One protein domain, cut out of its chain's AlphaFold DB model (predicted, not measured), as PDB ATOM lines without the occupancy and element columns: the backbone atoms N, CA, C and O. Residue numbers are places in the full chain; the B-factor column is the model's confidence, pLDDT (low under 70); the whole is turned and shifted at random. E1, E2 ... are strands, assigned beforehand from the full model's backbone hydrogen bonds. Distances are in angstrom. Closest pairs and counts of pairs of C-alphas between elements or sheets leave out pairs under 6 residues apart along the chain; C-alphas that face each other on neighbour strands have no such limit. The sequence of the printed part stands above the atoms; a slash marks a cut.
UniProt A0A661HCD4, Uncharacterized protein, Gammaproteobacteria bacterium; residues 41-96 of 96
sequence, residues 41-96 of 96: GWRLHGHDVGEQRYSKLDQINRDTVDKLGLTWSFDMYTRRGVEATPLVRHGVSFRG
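What this domain is: This is residues 41 to 96 of the 96 residues of an uncharacterized protein of Gammaproteobacteria bacterium (UniProt A0A661HCD4). What is the main picture? There is little regular structure: a small hairpin of E1 and E2 near the last printed residue, and a long stretch, residues 41 to 86, that swings away in a wide open loop and comes back to it. How much is named? Of 56 printed residues, 6 are in two named strands, E1 then E2, an antiparallel sheet; there is no named helix, and the class is all strand. How large is it? It is loose, with a radius of gyration of the C-alphas of 13.8 A and spans of 37 by 30 by 22 A.

How they stand to each other: How do the strands stand? E1, residues 87 to 89, and E2, residues 92 to 94, form a hairpin, antiparallel at 152 degrees between directions. What pairs? C-alphas 88 and 93 face each other at 4.6 A; N 94 and O 87 are within hydrogen-bond range at 2.8 A.

Where its parts are: Where does E1 begin? C-alpha 87 is at (41.058, -7.721, 26.484). Where does E2 end? C-alpha 94 is at (38.400, -11.958, 26.699).

The domain as a whole: What stands free? Residues 61 to 67 and 69 to 82 stand free. Is anything cut or uncertain? The printed part has no cut; residue 96 is under pLDDT 70.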
ATOM      1  N   GLY A  41      38.888  -0.865  20.975       88.25
ATOM      2  CA  GLY A  41      39.078  -2.002  21.866       88.25
ATOM      3  C   GLY A  41      40.361  -1.890  22.681       88.25
ATOM      4  O   GLY A  41      41.181  -1.002  22.462       88.25
ATOM      5  N   TRP A  42      40.534  -2.818  23.616       93.38
ATOM      6  CA  TRP A  42      41.715  -2.943  24.466       93.38
ATOM      7  C   TRP A  42      42.435  -4.239  24.089       93.38
ATOM      8  O   TRP A  42      42.086  -5.315  24.567       93.38
ATOM      9  N   ARG A  43      43.358  -4.166  23.123       90.88
ATOM     10  CA  ARG A  43      43.899  -5.365  22.447       90.88
ATOM     11  C   ARG A  43      45.131  -5.966  23.113       90.88
ATOM     12  O   ARG A  43      45.415  -7.137  22.885       90.88
ATOM     13  N   LEU A  44      45.859  -5.161  23.877       92.94
ATOM     14  CA  LEU A  44      47.091  -5.531  24.571       92.94
ATOM     15  C   LEU A  44      46.910  -5.302  26.068       92.94
ATOM     16  O   LEU A  44      46.035  -4.532  26.456       92.94
ATOM     17  N   HIS A  45      47.739  -5.936  26.899       93.88
ATOM     18  CA  HIS A  45      47.639  -5.810  28.353       93.88
ATOM     19  C   HIS A  45      47.636  -4.336  28.803       93.88
ATOM     20  O   HIS A  45      46.719  -3.929  29.515       93.88
ATOM     21  N   GLY A  46      48.558  -3.507  28.311       95.00
ATOM     22  CA  GLY A  46      48.594  -2.070  28.595       95.00
ATOM     23  C   GLY A  46      47.982  -1.171  27.528       95.00
ATOM     24  O   GLY A  46      48.399  -0.020  27.427       95.00
ATOM     25  N   HIS A  47      47.009  -1.668  26.754       92.94
ATOM     26  CA  HIS A  47      46.359  -0.997  25.614       92.94
ATOM     27  C   HIS A  47      47.243  -0.833  24.365       92.94
ATOM     28  O   HIS A  47      46.804  -1.166  23.263       92.94
ATOM     29  N   ASP A  48      48.487  -0.387  24.543       92.00
ATOM     30  CA  ASP A  48      49.491  -0.168  23.501       92.00
ATOM     31  C   ASP A  48      50.855  -0.770  23.885       92.00
ATOM     32  O   ASP A  48      51.061  -1.220  25.008       92.00
ATOM     33  N   VAL A  49      51.794  -0.797  22.934       94.88
ATOM     34  CA  VAL A  49      53.146  -1.363  23.130       94.88
ATOM     35  C   VAL A  49      53.961  -0.585  24.173       94.88
ATOM     36  O   VAL A  49      54.885  -1.134  24.765       94.88
ATOM     37  N   GLY A  50      53.629   0.686  24.406       96.56
ATOM     38  CA  GLY A  50      54.234   1.502  25.454       96.56
ATOM     39  C   GLY A  50      53.620   1.273  26.836       96.56
ATOM     40  O   GLY A  50      54.065   1.908  27.787       96.56
ATOM     41  N   GLU A  51      52.614   0.398  26.949       95.75
ATOM     42  CA  GLU A  51      51.890   0.082  28.180       95.75
ATOM     43  C   GLU A  51      51.341   1.334  28.892       95.75
ATOM     44  O   GLU A  51      51.238   1.382  30.119       95.75
ATOM     45  N   GLN A  52      50.965   2.368  28.130       96.44
ATOM     46  CA  GLN A  52      50.536   3.649  28.703       96.44
ATOM     47  C   GLN A  52      49.185   3.559  29.415       96.44
ATOM     48  O   GLN A  52      48.859   4.430  30.223       96.44
ATOM     49  N   ARG A  53      48.388   2.522  29.114       95.62
ATOM     50  CA  ARG A  53      47.048   2.302  29.680       95.62
ATOM     51  C   ARG A  53      46.125   3.515  29.494       95.62
ATOM     52  O   ARG A  53      45.273   3.791  30.336       95.62
ATOM     53  N   TYR A  54      46.282   4.226  28.378       95.25
ATOM     54  CA  TYR A  54      45.536   5.440  28.062       95.25
ATOM     55  C   TYR A  54      44.487   5.190  26.975       95.25
ATOM     56  O   TYR A  54      44.808   4.714  25.891       95.25
ATOM     57  N   SER A  55      43.234   5.562  27.246       93.81
ATOM     58  CA  SER A  55      42.144   5.542  26.266       93.81
ATOM     59  C   SER A  55      41.853   6.954  25.765       93.81
ATOM     60  O   SER A  55      41.790   7.893  26.553       93.81
ATOM     61  N   LYS A  56      41.616   7.098  24.457       93.38
ATOM     62  CA  LYS A  56      41.155   8.360  23.844       93.38
ATOM     63  C   LYS A  56      39.638   8.567  23.937       93.38
ATOM     64  O   LYS A  56      39.151   9.585  23.462       93.38
ATOM     65  N   LEU A  57      38.895   7.598  24.477       93.88
ATOM     66  CA  LEU A  57      37.447   7.712  24.651       93.88
ATOM     67  C   LEU A  57      37.111   8.755  25.721       93.88
ATOM     68  O   LEU A  57      37.689   8.730  26.803       93.88
ATOM     69  N   ASP A  58      36.139   9.613  25.433       95.75
ATOM     70  CA  ASP A  58      35.769  10.770  26.258       95.75
ATOM     71  C   ASP A  58      34.272  10.831  26.609       95.75
ATOM     72  O   ASP A  58      33.831  11.760  27.287       95.75
ATOM     73  N   GLN A  59      33.484   9.828  26.198       95.94
ATOM     74  CA  GLN A  59      32.053   9.731  26.520       95.94
ATOM     75  C   GLN A  59      31.798   9.817  28.036       95.94
ATOM     76  O   GLN A  59      30.818  10.419  28.481       95.94
ATOM     77  N   ILE A  60      32.695   9.221  28.826       96.88
ATOM     78  CA  ILE A  60      32.744   9.354  30.280       96.88
ATOM     79  C   ILE A  60      33.844  10.363  30.607       96.88
ATOM     80  O   ILE A  60      35.017  10.122  30.324       96.88
ATOM     81  N   ASN A  61      33.468  11.487  31.204       98.38
ATOM     82  CA  ASN A  61      34.369  12.584  31.544       98.38
ATOM     83  C   ASN A  61      33.906  13.289  32.833       98.38
ATOM     84  O   ASN A  61      32.993  12.818  33.511       98.38
ATOM     85  N   ARG A  62      34.549  14.408  33.199       98.56
ATOM     86  CA  ARG A  62      34.281  15.131  34.460       98.56
ATOM     87  C   ARG A  62      32.826  15.578  34.620       98.56
ATOM     88  O   ARG A  62      32.366  15.674  35.751       98.56
ATOM     89  N   ASP A  63      32.126  15.787  33.510       98.62
ATOM     90  CA  ASP A  63      30.758  16.299  33.487       98.62
ATOM     91  C   ASP A  63      29.706  15.180  33.367       98.62
ATOM     92  O   ASP A  63      28.506  15.445  33.433       98.62
ATOM     93  N   THR A  64      30.132  13.932  33.130       98.62
ATOM     94  CA  THR A  64      29.233  12.782  32.913       98.62
ATOM     95  C   THR A  64      29.489  11.598  33.842       98.62
ATOM     96  O   THR A  64      28.694  10.657  33.862       98.62
ATOM     97  N   VAL A  65      30.577  11.620  34.617       98.25
ATOM     98  CA  VAL A  65      30.966  10.531  35.528       98.25
ATOM     99  C   VAL A  65      29.938  10.282  36.637       98.25
ATOM    100  O   VAL A  65      29.793   9.153  37.098       98.25
ATOM    101  N   ASP A  66      29.177  11.304  37.023       98.38
ATOM    102  CA  ASP A  66      28.095  11.236  38.009       98.38
ATOM    103  C   ASP A  66      26.918  10.352  37.561       98.38
ATOM    104  O   ASP A  66      26.132   9.896  38.388       98.38
ATOM    105  N   LYS A  67      26.816  10.065  36.259       98.25
ATOM    106  CA  LYS A  67      25.755   9.241  35.660       98.25
ATOM    107  C   LYS A  67      26.131   7.763  35.540       98.25
ATOM    108  O   LYS A  67      25.353   6.987  34.985       98.25
ATOM    109  N   LEU A  68      27.321   7.362  35.994       98.00
ATOM    110  CA  LEU A  68      27.759   5.971  35.898       98.00
ATOM    111  C   LEU A  68      26.912   5.043  36.772       98.00
ATOM    112  O   LEU A  68      26.626   5.326  37.932       98.00
ATOM    113  N   GLY A  69      26.574   3.886  36.209       97.38
ATOM    114  CA  GLY A  69      25.875   2.805  36.891       97.38
ATOM    115  C   GLY A  69      26.368   1.437  36.422       97.38
ATOM    116  O   GLY A  69      27.022   1.316  35.384       97.38
ATOM    117  N   LEU A  70      26.060   0.396  37.199       97.25
ATOM    118  CA  LEU A  70      26.381  -0.985  36.835       97.25
ATOM    119  C   LEU A  70      25.500  -1.431  35.662       97.25
ATOM    120  O   LEU A  70      24.278  -1.452  35.786       97.25
ATOM    121  N   THR A  71      26.126  -1.825  34.551       96.19
ATOM    122  CA  THR A  71      25.398  -2.282  33.355       96.19
ATOM    123  C   THR A  71      25.234  -3.810  33.318       96.19
ATOM    124  O   THR A  71      24.172  -4.307  32.961       96.19
ATOM    125  N   TRP A  72      26.258  -4.573  33.725       95.94
ATOM    126  CA  TRP A  72      26.211  -6.036  33.863       95.94
ATOM    127  C   TRP A  72      27.323  -6.537  34.796       95.94
ATOM    128  O   TRP A  72      28.295  -5.827  35.057       95.94
ATOM    129  N   SER A  73      27.196  -7.777  35.277       94.81
ATOM    130  CA  SER A  73      28.210  -8.474  36.082       94.81
ATOM    131  C   SER A  73      28.344  -9.942  35.666       94.81
ATOM    132  O   SER A  73      27.378 -10.538  35.192       94.81
ATOM    133  N   PHE A  74      29.520 -10.535  35.883       92.62
ATOM    134  CA  PHE A  74      29.796 -11.954  35.632       92.62
ATOM    135  C   PHE A  74      30.559 -12.564  36.815       92.62
ATOM    136  O   PHE A  74      31.595 -12.027  37.212       92.62
ATOM    137  N   ASP A  75      30.061 -13.676  37.362       92.88
ATOM    138  CA  ASP A  75      30.720 -14.406  38.451       92.88
ATOM    139  C   ASP A  75      31.829 -15.315  37.901       92.88
ATOM    140  O   ASP A  75      31.628 -16.072  36.953       92.88
ATOM    141  N   MET A  76      33.019 -15.223  38.494       91.00
ATOM    142  CA  MET A  76      34.184 -16.023  38.111       91.00
ATOM    143  C   MET A  76      34.294 -17.340  38.875       91.00
ATOM    144  O   MET A  76      35.196 -18.126  38.585       91.00
ATOM    145  N   TYR A  77      33.426 -17.568  39.861       91.12
ATOM    146  CA  TYR A  77      33.354 -18.792  40.656       91.12
ATOM    147  C   TYR A  77      34.699 -19.203  41.279       91.12
ATOM    148  O   TYR A  77      34.996 -20.385  41.446       91.12
ATOM    149  N   THR A  78      35.526 -18.222  41.649       90.56
ATOM    150  CA  THR A  78      36.807 -18.433  42.328       90.56
ATOM    151  C   THR A  78      36.873 -17.631  43.617       90.56
ATOM    152  O   THR A  78      36.337 -16.531  43.720       90.56
ATOM    153  N   ARG A  79      37.558 -18.194  44.616       89.62
ATOM    154  CA  ARG A  79      37.870 -17.521  45.888       89.62
ATOM    155  C   ARG A  79      39.291 -16.949  45.918       89.62
ATOM    156  O   ARG A  79      39.729 -16.453  46.952       89.62
ATOM    157  N   ARG A  80      40.043 -17.088  44.821       92.25
ATOM    158  CA  ARG A  80      41.404 -16.554  44.662       92.25
ATOM    159  C   ARG A  80      41.352 -15.150  44.058       92.25
ATOM    160  O   ARG A  80      40.329 -14.753  43.505       92.25
ATOM    161  N   GLY A  81      42.466 -14.423  44.158       90.94
ATOM    162  CA  GLY A  81      42.614 -13.108  43.536       90.94
ATOM    163  C   GLY A  81      42.381 -13.153  42.024       90.94
ATOM    164  O   GLY A  81      42.766 -14.115  41.357       90.94
ATOM    165  N   VAL A  82      41.733 -12.110  41.506       91.81
ATOM    166  CA  VAL A  82      41.505 -11.895  40.074       91.81
ATOM    167  C   VAL A  82      42.377 -10.727  39.635       91.81
ATOM    168  O   VAL A  82      42.104  -9.584  39.986       91.81
ATOM    169  N   GLU A  83      43.416 -11.023  38.860       93.00
ATOM    170  CA  GLU A  83      44.459 -10.051  38.485       93.00
ATOM    171  C   GLU A  83      44.516  -9.781  36.973       93.00
ATOM    172  O   GLU A  83      45.355  -9.025  36.490       93.00
ATOM    173  N   ALA A  84      43.626 -10.407  36.200       90.88
ATOM    174  CA  ALA A  84      43.621 -10.274  34.750       90.88
ATOM    175  C   ALA A  84      43.144  -8.881  34.308       90.88
ATOM    176  O   ALA A  84      42.084  -8.421  34.733       90.88
ATOM    177  N   THR A  85      43.869  -8.272  33.366       93.06
ATOM    178  CA  THR A  85      43.367  -7.145  32.566       93.06
ATOM    179  C   THR A  85      42.529  -7.701  31.411       93.06
ATOM    180  O   THR A  85      43.085  -8.410  30.567       93.06
ATOM    181  N   PRO A  86      41.215  -7.417  31.335       91.62
ATOM    182  CA  PRO A  86      40.385  -7.908  30.241       91.62
ATOM    183  C   PRO A  86      40.833  -7.337  28.895       91.62
ATOM    184  O   PRO A  86      41.100  -6.142  28.779       91.62
ATOM    185  N   LEU A  87      40.856  -8.174  27.859       93.50
ATOM    186  CA  LEU A  87      41.058  -7.721  26.484       93.50
ATOM    187  C   LEU A  87      39.704  -7.548  25.804       93.50
ATOM    188  O   LEU A  87      38.804  -8.357  26.007       93.50
ATOM    189  N   VAL A  88      39.542  -6.516  24.982       91.81
ATOM    190  CA  VAL A  88      38.287  -6.252  24.267       91.81
ATOM    191  C   VAL A  88      38.558  -6.067  22.784       91.81
ATOM    192  O   VAL A  88      39.364  -5.221  22.392       91.81
ATOM    193  N   ARG A  89      37.859  -6.833  21.944       88.12
ATOM    194  CA  ARG A  89      37.911  -6.722  20.481       88.12
ATOM    195  C   ARG A  89      36.518  -6.943  19.909       88.12
ATOM    196  O   ARG A  89      35.894  -7.949  20.223       88.12
ATOM    197  N   HIS A  90      36.051  -6.023  19.062       83.81
ATOM    198  CA  HIS A  90      34.708  -6.080  18.467       83.81
ATOM    199  C   HIS A  90      33.615  -6.341  19.522       83.81
ATOM    200  O   HIS A  90      32.798  -7.241  19.366       83.81
ATOM    201  N   GLY A  91      33.652  -5.615  20.644       83.44
ATOM    202  CA  GLY A  91      32.668  -5.748  21.728       83.44
ATOM    203  C   GLY A  91      32.728  -7.042  22.548       83.44
ATOM    204  O   GLY A  91      32.016  -7.150  23.540       83.44
ATOM    205  N   VAL A  92      33.586  -8.003  22.195       86.88
ATOM    206  CA  VAL A  92      33.782  -9.229  22.975       86.88
ATOM    207  C   VAL A  92      34.905  -9.014  23.980       86.88
ATOM    208  O   VAL A  92      35.994  -8.566  23.608       86.88
ATOM    209  N   SER A  93      34.634  -9.340  25.244       89.06
ATOM    210  CA  SER A  93      35.628  -9.348  26.317       89.06
ATOM    211  C   SER A  93      36.258 -10.733  26.451       89.06
ATOM    212  O   SER A  93      35.561 -11.746  26.479       89.06
ATOM    213  N   PHE A  94      37.582 -10.767  26.539       86.50
ATOM    214  CA  PHE A  94      38.400 -11.958  26.699       86.50
ATOM    215  C   PHE A  94      39.177 -11.878  28.013       86.50
ATOM    216  O   PHE A  94      39.608 -10.804  28.443       86.50
ATOM    217  N   ARG A  95      39.390 -13.043  28.618       77.44
ATOM    218  CA  ARG A  95      40.241 -13.247  29.791       77.44
ATOM    219  C   ARG A  95      41.451 -14.086  29.372       77.44
ATOM    220  O   ARG A  95      41.279 -15.018  28.589       77.44
ATOM    221  N   GLY A  96      42.630 -13.727  29.878       63.12
ATOM    222  CA  GLY A  96      43.850 -14.541  29.806       63.12
ATOM    223  C   GLY A  96      43.982 -15.498  30.980       63.12
ATOM    224  O   GLY A  96      43.404 -15.191  32.048       63.12
TER     225      GLY A  96